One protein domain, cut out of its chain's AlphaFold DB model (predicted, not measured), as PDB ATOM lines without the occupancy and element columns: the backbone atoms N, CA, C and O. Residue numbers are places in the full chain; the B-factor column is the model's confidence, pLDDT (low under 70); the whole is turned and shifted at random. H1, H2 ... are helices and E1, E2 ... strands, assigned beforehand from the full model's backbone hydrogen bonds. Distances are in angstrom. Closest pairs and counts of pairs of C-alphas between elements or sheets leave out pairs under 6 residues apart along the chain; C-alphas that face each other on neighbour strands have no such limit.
ATOM      1  N   PHE A  26     -32.814  14.821  21.032       48.06
ATOM      2  CA  PHE A  26     -31.647  14.342  21.793       48.06
ATOM      3  C   PHE A  26     -31.226  15.036  23.104       48.06
ATOM      4  O   PHE A  26     -30.064  14.898  23.499       48.06
ATOM      5  N   SER A  27     -32.125  15.663  23.866       70.12
ATOM      6  CA  SER A  27     -31.812  15.949  25.277       70.12
ATOM      7  C   SER A  27     -31.854  14.649  26.082       70.12
ATOM      8  O   SER A  27     -32.919  14.130  26.410       70.12
ATOM      9  N   LYS A  28     -30.676  14.082  26.348       79.50
ATOM     10  CA  LYS A  28     -30.519  12.940  27.249       79.50
ATOM     11  C   LYS A  28     -30.834  13.385  28.677       79.50
ATOM     12  O   LYS A  28     -30.150  14.253  29.215       79.50
ATOM     13  N   VAL A  29     -31.837  12.780  29.293       86.06
ATOM     14  CA  VAL A  29     -32.228  12.997  30.685       86.06
ATOM     15  C   VAL A  29     -31.791  11.813  31.535       86.06
ATOM     16  O   VAL A  29     -31.807  10.664  31.098       86.06
ATOM     17  N   THR A  30     -31.358  12.081  32.758       90.44
ATOM     18  CA  THR A  30     -31.058  11.020  33.721       90.44
ATOM     19  C   THR A  30     -32.356  10.416  34.251       90.44
ATOM     20  O   THR A  30     -33.392  11.081  34.249       90.44
ATOM     21  N   PHE A  31     -32.305   9.182  34.753       88.50
ATOM     22  CA  PHE A  31     -33.470   8.522  35.351       88.50
ATOM     23  C   PHE A  31     -34.201   9.399  36.394       88.50
ATOM     24  O   PHE A  31     -35.405   9.585  36.243       88.50
ATOM     25  N   PRO A  32     -33.533  10.051  37.374       87.12
ATOM     26  CA  PRO A  32     -34.226  10.931  38.323       87.12
ATOM     27  C   PRO A  32     -34.946  12.120  37.669       87.12
ATOM     28  O   PRO A  32     -36.039  12.485  38.102       87.12
ATOM     29  N   ASN A  33     -34.365  12.703  36.614       87.88
ATOM     30  CA  ASN A  33     -34.986  13.805  35.878       87.88
ATOM     31  C   ASN A  33     -36.181  13.311  35.054       87.88
ATOM     32  O   ASN A  33     -37.225  13.956  35.041       87.88
ATOM     33  N   ALA A  34     -36.060  12.144  34.421       88.25
ATOM     34  CA  ALA A  34     -37.166  11.500  33.720       88.25
ATOM     35  C   ALA A  34     -38.332  11.199  34.677       88.25
ATOM     36  O   ALA A  34     -39.472  11.539  34.374       88.25
ATOM     37  N   CYS A  35     -38.051  10.666  35.871       89.56
ATOM     38  CA  CYS A  35     -39.065  10.456  36.904       89.56
ATOM     39  C   CYS A  35     -39.765  11.762  37.300       89.56
ATOM     40  O   CYS A  35     -40.965  11.759  37.562       89.56
ATOM     41  N   GLN A  36     -39.046  12.888  37.350       89.12
ATOM     42  CA  GLN A  36     -39.654  14.189  37.626       89.12
ATOM     43  C   GLN A  36     -40.617  14.632  36.516       89.12
ATOM     44  O   GLN A  36     -41.697  15.125  36.833       89.12
ATOM     45  N   LEU A  37     -40.270  14.402  35.248       87.81
ATOM     46  CA  LEU A  37     -41.160  14.684  34.117       87.81
ATOM     47  C   LEU A  37     -42.428  13.823  34.180       87.81
ATOM     48  O   LEU A  37     -43.534  14.357  34.118       87.81
ATOM     49  N   MET A  38     -42.283  12.513  34.405       88.81
ATOM     50  CA  MET A  38     -43.423  11.597  34.555       88.81
ATOM     51  C   MET A  38     -44.322  11.996  35.736       88.81
ATOM     52  O   MET A  38     -45.543  11.969  35.635       88.81
ATOM     53  N   ARG A  39     -43.739  12.447  36.856       88.06
ATOM     54  CA  ARG A  39     -44.503  12.951  38.014       88.06
ATOM     55  C   ARG A  39     -45.375  14.149  37.693       88.06
ATOM     56  O   ARG A  39     -46.422  14.309  38.315       88.06
ATOM     57  N   TRP A  40     -44.931  15.016  36.792       86.62
ATOM     58  CA  TRP A  40     -45.780  16.094  36.317       86.62
ATOM     59  C   TRP A  40     -46.854  15.543  35.382       86.62
ATOM     60  O   TRP A  40     -48.012  15.937  35.523       86.62
ATOM     61  N   HIS A  41     -46.497  14.634  34.468       87.44
ATOM     62  CA  HIS A  41     -47.423  14.057  33.484       87.44
ATOM     63  C   HIS A  41     -48.653  13.426  34.146       87.44
ATOM     64  O   HIS A  41     -49.779  13.745  33.784       87.44
ATOM     65  N   PHE A  42     -48.448  12.621  35.189       85.81
ATOM     66  CA  PHE A  42     -49.536  11.920  35.879       85.81
ATOM     67  C   PHE A  42     -50.299  12.770  36.911       85.81
ATOM     68  O   PHE A  42     -51.239  12.276  37.529       85.81
ATOM     69  N   HIS A  43     -49.960  14.049  37.115       81.19
ATOM     70  CA  HIS A  43     -50.687  14.910  38.056       81.19
ATOM     71  C   HIS A  43     -52.158  15.100  37.612       81.19
ATOM     72  O   HIS A  43     -52.391  15.479  36.466       81.19
ATOM     73  N   PRO A  44     -53.172  14.929  38.492       83.62
ATOM     74  CA  PRO A  44     -53.125  14.970  39.962       83.62
ATOM     75  C   PRO A  44     -52.769  13.657  40.676       83.62
ATOM     76  O   PRO A  44     -52.603  13.675  41.899       83.62
ATOM     77  N   MET A  45     -52.629  12.547  39.953       87.81
ATOM     78  CA  MET A  45     -52.210  11.267  40.525       87.81
ATOM     79  C   MET A  45     -50.740  11.328  40.966       87.81
ATOM     80  O   MET A  45     -49.927  12.113  40.473       87.81
ATOM     81  N   GLY A  46     -50.404  10.519  41.965       90.19
ATOM     82  CA  GLY A  46     -49.034  10.296  42.394       90.19
ATOM     83  C   GLY A  46     -48.346   9.297  41.472       90.19
ATOM     84  O   GLY A  46     -48.922   8.264  41.143       90.19
ATOM     85  N   PHE A  47     -47.108   9.597  41.087       93.38
ATOM     86  CA  PHE A  47     -46.252   8.695  40.323       93.38
ATOM     87  C   PHE A  47     -44.930   8.481  41.057       93.38
ATOM     88  O   PHE A  47     -44.263   9.437  41.465       93.38
ATOM     89  N   GLU A  48     -44.543   7.222  41.199       93.00
ATOM     90  CA  GLU A  48     -43.271   6.795  41.760       93.00
ATOM     91  C   GLU A  48     -42.595   5.810  40.818       93.00
ATOM     92  O   GLU A  48     -43.235   4.945  40.230       93.00
ATOM     93  N   ALA A  49     -41.283   5.949  40.683       92.25
ATOM     94  CA  ALA A  49     -40.484   5.153  39.775       92.25
ATOM     95  C   ALA A  49     -39.144   4.821  40.427       92.25
ATOM     96  O   ALA A  49     -38.428   5.717  40.883       92.25
ATOM     97  N   SER A  50     -38.793   3.539  40.444       92.00
ATOM     98  CA  SER A  50     -37.523   3.046  40.983       92.00
ATOM     99  C   SER A  50     -36.970   1.920  40.122       92.00
ATOM    100  O   SER A  50     -37.735   1.073  39.675       92.00
ATOM    101  N   MET A  51     -35.653   1.872  39.926       92.75
ATOM    102  CA  MET A  51     -35.017   0.746  39.239       92.75
ATOM    103  C   MET A  51     -35.045  -0.500  40.128       92.75
ATOM    104  O   MET A  51     -34.549  -0.457  41.254       92.75
ATOM    105  N   ASP A  52     -35.599  -1.598  39.623       89.44
ATOM    106  CA  ASP A  52     -35.522  -2.922  40.249       89.44
ATOM    107  C   ASP A  52     -34.289  -3.705  39.781       89.44
ATOM    108  O   ASP A  52     -33.721  -4.478  40.553       89.44
ATOM    109  N   ALA A  53     -33.819  -3.448  38.555       87.81
ATOM    110  CA  ALA A  53     -32.559  -3.959  38.027       87.81
ATOM    111  C   ALA A  53     -31.870  -2.938  37.096       87.81
ATOM    112  O   ALA A  53     -32.496  -1.978  36.642       87.81
ATOM    113  N   PRO A  54     -30.573  -3.113  36.769       83.00
ATOM    114  CA  PRO A  54     -29.895  -2.278  35.779       83.00
ATOM    115  C   PRO A  54     -30.495  -2.515  34.382       83.00
ATOM    116  O   PRO A  54     -30.088  -3.434  33.677       83.00
ATOM    117  N   GLY A  55     -31.480  -1.706  33.993       88.75
ATOM    118  CA  GLY A  55     -32.189  -1.844  32.714       88.75
ATOM    119  C   GLY A  55     -33.709  -1.962  32.829       88.75
ATOM    120  O   GLY A  55     -34.397  -1.961  31.809       88.75
ATOM    121  N   SER A  56     -34.244  -2.055  34.045       91.62
ATOM    122  CA  SER A  56     -35.682  -2.120  34.288       91.62
ATOM    123  C   SER A  56     -36.079  -1.266  35.481       91.62
ATOM    124  O   SER A  56     -35.261  -0.922  36.339       91.62
ATOM    125  N   MET A  57     -37.344  -0.876  35.499       94.00
ATOM    126  CA  MET A  57     -37.931  -0.132  36.593       94.00
ATOM    127  C   MET A  57     -39.289  -0.683  36.990       94.00
ATOM    128  O   MET A  57     -39.998  -1.325  36.212       94.00
ATOM    129  N   ILE A  58     -39.651  -0.345  38.219       94.25
ATOM    130  CA  ILE A  58     -40.999  -0.439  38.743       94.25
ATOM    131  C   ILE A  58     -41.591   0.968  38.735       94.25
ATOM    132  O   ILE A  58     -41.007   1.881  39.326       94.25
ATOM    133  N   ALA A  59     -42.735   1.133  38.078       94.31
ATOM    134  CA  ALA A  59     -43.572   2.323  38.150       94.31
ATOM    135  C   ALA A  59     -44.784   2.049  39.040       94.31
ATOM    136  O   ALA A  59     -45.371   0.972  39.005       94.31
ATOM    137  N   ARG A  60     -45.182   3.033  39.835       94.31
ATOM    138  CA  ARG A  60     -46.344   2.964  40.713       94.31
ATOM    139  C   ARG A  60     -47.171   4.225  40.547       94.31
ATOM    140  O   ARG A  60     -46.658   5.324  40.756       94.31
ATOM    141  N   LEU A  61     -48.451   4.048  40.236       92.62
ATOM    142  CA  LEU A  61     -49.450   5.107  40.291       92.62
ATOM    143  C   LEU A  61     -50.300   4.926  41.540       92.62
ATOM    144  O   LEU A  61     -50.730   3.820  41.878       92.62
ATOM    145  N   PHE A  62     -50.539   6.025  42.238       91.44
ATOM    146  CA  PHE A  62     -51.327   6.037  43.459       91.44
ATOM    147  C   PHE A  62     -52.154   7.311  43.554       91.44
ATOM    148  O   PHE A  62     -51.770   8.362  43.039       91.44
ATOM    149  N   ASP A  63     -53.283   7.238  44.244       89.44
ATOM    150  CA  ASP A  63     -54.053   8.428  44.558       89.44
ATOM    151  C   ASP A  63     -53.288   9.265  45.593       89.44
ATOM    152  O   ASP A  63     -52.926   8.799  46.674       89.44
ATOM    153  N   ARG A  64     -52.997  10.525  45.260       83.75
ATOM    154  CA  ARG A  64     -52.162  11.385  46.109       83.75
ATOM    155  C   ARG A  64     -52.883  11.838  47.385       83.75
ATOM    156  O   ARG A  64     -52.211  12.212  48.345       83.75
ATOM    157  N   ALA A  65     -54.216  11.843  47.400       86.12
ATOM    158  CA  ALA A  65     -55.002  12.285  48.549       86.12
ATOM    159  C   ALA A  65     -55.102  11.197  49.633       86.12
ATOM    160  O   ALA A  65     -55.037  11.503  50.822       86.12
ATOM    161  N   THR A  66     -55.228   9.939  49.221       86.38
ATOM    162  CA  THR A  66     -55.418   8.761  50.082       86.38
ATOM    163  C   THR A  66     -54.139   7.942  50.269       86.38
ATOM    164  O   THR A  66     -53.996   7.243  51.270       86.38
ATOM    165  N   GLY A  67     -53.192   8.038  49.331       86.56
ATOM    166  CA  GLY A  67     -51.992   7.202  49.265       86.56
ATOM    167  C   GLY A  67     -52.245   5.796  48.708       86.56
ATOM    168  O   GLY A  67     -51.327   4.969  48.713       86.56
ATOM    169  N   GLU A  68     -53.467   5.506  48.255       88.75
ATOM    170  CA  GLU A  68     -53.862   4.187  47.772       88.75
ATOM    171  C   GLU A  68     -53.210   3.873  46.424       88.75
ATOM    172  O   GLU A  68     -53.277   4.661  45.482       88.75
ATOM    173  N   THR A  69     -52.559   2.711  46.327       89.31
ATOM    174  CA  THR A  69     -51.963   2.257  45.066       89.31
ATOM    175  C   THR A  69     -53.064   1.888  44.087       89.31
ATOM    176  O   THR A  69     -53.818   0.955  44.345       89.31
ATOM    177  N   MET A  70     -53.092   2.564  42.943       88.25
ATOM    178  CA  MET A  70     -53.975   2.205  41.839       88.25
ATOM    179  C   MET A  70     -53.371   1.054  41.037       88.25
ATOM    180  O   MET A  70     -54.009   0.025  40.845       88.25
ATOM    181  N   ILE A  71     -52.110   1.205  40.623       90.56
ATOM    182  CA  ILE A  71     -51.378   0.189  39.867       90.56
ATOM    183  C   ILE A  71     -49.882   0.257  40.188       90.56
ATOM    184  O   ILE A  71     -49.330   1.326  40.456       90.56
ATOM    185  N   ALA A  72     -49.225  -0.899  40.183       92.75
ATOM    186  CA  ALA A  72     -47.775  -1.017  40.253       92.75
ATOM    187  C   ALA A  72     -47.305  -1.976  39.157       92.75
ATOM    188  O   ALA A  72     -47.745  -3.122  39.102       92.75
ATOM    189  N   ILE A  73     -46.420  -1.493  38.295       93.62
ATOM    190  CA  ILE A  73     -45.959  -2.162  37.083       93.62
ATOM    191  C   ILE A  73     -44.463  -2.389  37.243       93.62
ATOM    192  O   ILE A  73     -43.718  -1.433  37.440       93.62
ATOM    193  N   ALA A  74     -44.021  -3.640  37.180       93.62
ATOM    194  CA  ALA A  74     -42.611  -4.012  37.268       93.62
ATOM    195  C   ALA A  74     -42.047  -4.387  35.895       93.62
ATOM    196  O   ALA A  74     -42.794  -4.753  34.991       93.62
ATOM    197  N   GLY A  75     -40.723  -4.342  35.753       92.25
ATOM    198  CA  GLY A  75     -40.055  -4.784  34.530       92.25
ATOM    199  C   GLY A  75     -40.200  -3.830  33.342       92.25
ATOM    200  O   GLY A  75     -39.926  -4.241  32.216       92.25
ATOM    201  N   ILE A  76     -40.588  -2.569  33.565       93.38
ATOM    202  CA  ILE A  76     -40.631  -1.566  32.496       93.38
ATOM    203  C   ILE A  76     -39.189  -1.303  32.039       93.38
ATOM    204  O   ILE A  76     -38.357  -0.945  32.878       93.38
ATOM    205  N   PRO A  77     -38.854  -1.463  30.747       92.31
ATOM    206  CA  PRO A  77     -37.509  -1.192  30.254       92.31
ATOM    207  C   PRO A  77     -37.102   0.261  30.520       92.31
ATOM    208  O   PRO A  77     -37.821   1.189  30.156       92.31
ATOM    209  N   CYS A  78     -35.937   0.475  31.131       91.25
ATOM    210  CA  CYS A  78     -35.429   1.818  31.405       91.25
ATOM    211  C   CYS A  78     -33.901   1.878  31.307       91.25
ATOM    212  O   CYS A  78     -33.211   0.860  31.339       91.25
ATOM    213  N   ALA A  79     -33.351   3.086  31.215       89.00
ATOM    214  CA  ALA A  79     -31.914   3.312  31.293       89.00
ATOM    215  C   ALA A  79     -31.593   4.412  32.307       89.00
ATOM    216  O   ALA A  79     -32.403   5.295  32.587       89.00
ATOM    217  N   THR A  80     -30.367   4.402  32.835       88.19
ATOM    218  CA  THR A  80     -29.880   5.467  33.733       88.19
ATOM    219  C   THR A  80     -29.829   6.831  33.041       88.19
ATOM    220  O   THR A  80     -29.911   7.864  33.708       88.19
ATOM    221  N   VAL A  81     -29.717   6.827  31.709       88.62
ATOM    222  CA  VAL A  81     -29.775   7.992  30.829       88.62
ATOM    223  C   VAL A  81     -30.641   7.643  29.619       88.62
ATOM    224  O   VAL A  81     -30.344   6.687  28.908       88.62
ATOM    225  N   MET A  82     -31.684   8.428  29.383       86.19
ATOM    226  CA  MET A  82     -32.750   8.186  28.408       86.19
ATOM    227  C   MET A  82     -32.944   9.418  27.531       86.19
ATOM    228  O   MET A  82     -32.691  10.535  27.969       86.19
ATOM    229  N   ASN A  83     -33.356   9.242  26.282       88.00
ATOM    230  CA  ASN A  83     -33.790  10.370  25.457       88.00
ATOM    231  C   ASN A  83     -35.300  10.621  25.642       88.00
ATOM    232  O   ASN A  83     -35.982   9.842  26.302       88.00
ATOM    233  N   ALA A  84     -35.823  11.701  25.059       83.50
ATOM    234  CA  ALA A  84     -37.247  12.035  25.160       83.50
ATOM    235  C   ALA A  84     -38.173  10.896  24.689       83.50
ATOM    236  O   ALA A  84     -39.128  10.575  25.383       83.50
ATOM    237  N   ALA A  85     -37.837  10.215  23.588       86.38
ATOM    238  CA  ALA A  85     -38.633   9.104  23.070       86.38
ATOM    239  C   ALA A  85     -38.613   7.875  23.993       86.38
ATOM    240  O   ALA A  85     -39.579   7.125  24.035       86.38
ATOM    241  N   ASP A  86     -37.530   7.651  24.745       88.62
ATOM    242  CA  ASP A  86     -37.505   6.584  25.751       88.62
ATOM    243  C   ASP A  86     -38.446   6.917  26.920       88.62
ATOM    244  O   ASP A  86     -39.135   6.037  27.423       88.62
ATOM    245  N   VAL A  87     -38.505   8.190  27.333       88.31
ATOM    246  CA  VAL A  87     -39.423   8.655  28.387       88.31
ATOM    247  C   VAL A  87     -40.875   8.579  27.926       88.31
ATOM    248  O   VAL A  87     -41.710   8.087  28.677       88.31
ATOM    249  N   GLU A  88     -41.166   9.012  26.699       89.69
ATOM    250  CA  GLU A  88     -42.498   8.898  26.090       89.69
ATOM    251  C   GLU A  88     -42.961   7.438  26.054       89.69
ATOM    252  O   GLU A  88     -44.029   7.140  26.572       89.69
ATOM    253  N   ARG A  89     -42.112   6.503  25.605       90.06
ATOM    254  CA  ARG A  89     -42.444   5.065  25.608       90.06
ATOM    255  C   ARG A  89     -42.736   4.502  26.994       90.06
ATOM    256  O   ARG A  89     -43.559   3.604  27.123       90.06
ATOM    257  N   ILE A  90     -42.027   4.972  28.021       91.62
ATOM    258  CA  ILE A  90     -42.290   4.551  29.403       91.62
ATOM    259  C   ILE A  90     -43.658   5.063  29.852       91.62
ATOM    260  O   ILE A  90     -44.398   4.319  30.485       91.62
ATOM    261  N   ILE A  91     -43.987   6.315  29.530       90.75
ATOM    262  CA  ILE A  91     -45.292   6.902  29.843       90.75
ATOM    263  C   ILE A  91     -46.400   6.121  29.134       90.75
ATOM    264  O   ILE A  91     -47.316   5.666  29.811       90.75
ATOM    265  N   GLU A  92     -46.265   5.887  27.827       91.12
ATOM    266  CA  GLU A  92     -47.225   5.113  27.028       91.12
ATOM    267  C   GLU A  92     -47.426   3.709  27.608       91.12
ATOM    268  O   GLU A  92     -48.554   3.294  27.834       91.12
ATOM    269  N   ALA A  93     -46.344   2.998  27.952       91.38
ATOM    270  CA  ALA A  93     -46.446   1.673  28.563       91.38
ATOM    271  C   ALA A  93     -47.206   1.698  29.900       91.38
ATOM    272  O   ALA A  93     -47.930   0.765  30.227       91.38
ATOM    273  N   VAL A  94     -47.045   2.759  30.691       91.00
ATOM    274  CA  VAL A  94     -47.763   2.918  31.960       91.00
ATOM    275  C   VAL A  94     -49.239   3.262  31.732       91.00
ATOM    276  O   VAL A  94     -50.092   2.778  32.475       91.00
ATOM    277  N   GLU A  95     -49.545   4.085  30.730       90.06
ATOM    278  CA  GLU A  95     -50.914   4.441  30.342       90.06
ATOM    279  C   GLU A  95     -51.667   3.237  29.763       90.06
ATOM    280  O   GLU A  95     -52.801   2.989  30.171       90.06
ATOM    281  N   ASP A  96     -51.020   2.439  28.911       90.06
ATOM    282  CA  ASP A  96     -51.574   1.203  28.347       90.06
ATOM    283  C   ASP A  96     -51.915   0.191  29.449       90.06
ATOM    284  O   ASP A  96     -53.004  -0.383  29.465       90.06
ATOM    285  N   GLU A  97     -51.011  -0.009  30.412       90.81
ATOM    286  CA  GLU A  97     -51.261  -0.890  31.557       90.81
ATOM    287  C   GLU A  97     -52.380  -0.348  32.457       90.81
ATOM    288  O   GLU A  97     -53.170  -1.126  32.991       90.81
ATOM    289  N   LEU A  98     -52.487   0.976  32.612       87.19
ATOM    290  CA  LEU A  98     -53.576   1.605  33.361       87.19
ATOM    291  C   LEU A  98     -54.932   1.437  32.657       87.19
ATOM    292  O   LEU A  98     -55.927   1.186  33.333       87.19
ATOM    293  N   GLU A  99     -54.988   1.556  31.329       86.75
ATOM    294  CA  GLU A  99     -56.211   1.335  30.544       86.75
ATOM    295  C   GLU A  99     -56.610  -0.148  30.527       86.75
ATOM    296  O   GLU A  99     -57.790  -0.486  30.660       86.75
ATOM    297  N   ALA A 100     -55.628  -1.047  30.420       85.06
ATOM    298  CA  ALA A 100     -55.839  -2.490  30.487       85.06
ATOM    299  C   ALA A 100     -56.245  -2.962  31.893       85.06
ATOM    300  O   ALA A 100     -56.867  -4.022  32.045       85.06
ATOM    301  N   PHE A 101     -55.911  -2.192  32.930       80.62
ATOM    302  CA  PHE A 101     -56.278  -2.498  34.300       80.62
ATOM    303  C   PHE A 101     -57.785  -2.323  34.507       80.62
ATOM    304  O   PHE A 101     -58.292  -1.223  34.707       80.62
ATOM    305  N   ILE A 102     -58.517  -3.438  34.521       67.69
ATOM    306  CA  ILE A 102     -59.917  -3.479  34.953       67.69
ATOM    307  C   ILE A 102     -59.925  -3.551  36.485       67.69
ATOM    308  O   ILE A 102     -59.590  -4.607  37.037       67.69
TER     309      ILE A 102
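This is residues 26 to 102 of the 111 residues of an uncharacterized protein of Pseudomonas jessenii (UniProt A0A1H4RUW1). A twisted sheet of three antiparallel strands has two helices over one face, H1 over E1 and H2 slanting over E2 and E3, while the other face is bare. The printed part has 77 residues with two named helices and three named strands, in the order H1 E1 E2 E3 H2, and the class is mixed, helices and strands. The sheet runs E1 E2 E3. The whole is compact, with a radius of gyration of the C-alphas of 11.9 A, and elongated, spanning 35 by 21 by 19 A.

E1 is residues 46 to 53, 22.2 A long from first to last C-alpha; E2 is residues 56 to 62, 19.9 A; E3 is residues 69 to 77, 21.0 A, and bends by 54 degrees at residue 74. H1, residues 31 to 41, measures 15.1 A and begins with C-alpha 31 at (-33.470, 8.522, 35.351). H2, residues 84 to 100, measures 24.2 A and ends with C-alpha 100 at (-55.839, -2.490, 30.487).

E1, E2 and E3 form a meander, each strand the antiparallel neighbour of the one before. In the hairpin E1 and E2, N 48 and O 60 are within hydrogen-bond range at 2.9 A; in the hairpin E2 and E3, N 59 and O 73 are at 2.8 A. H1 and H2 lie on the same face, making two layers, helices on one face of a sheet. H1 runs along the strands over E1, at a height over the sheet of 8.1 A; their closest C-alphas, Arg 39 and Phe 47, are 5.1 A apart. H2 runs slantwise to the strands over E2 and E3, at 45 degrees to E3 on the local plane and a height over the sheet of 9.3 A; the closest C-alphas of H2 and E3, Leu 98 and Ile 71, are 7.0 A apart. H1 and H2 only just touch, with 3 pairs of C-alphas within 8 A, H2 with residues 87 to 91 alone; the closest are Ala 34 and Val 87, 6.5 A. They run the same way at a steep tilt of 52 degrees. In both helices every O i to N i+4 pair is within hydrogen-bond range.

The C-alphas farthest apart, of Phe 26 and Thr 66, are 37.4 A apart. The printed part has no cut, and no link is long. Residues 29 to 30 pair antiparallel with residues 81 to 82. The mean pLDDT of the printed part is 88.0; residues 26 and 102 are under 70.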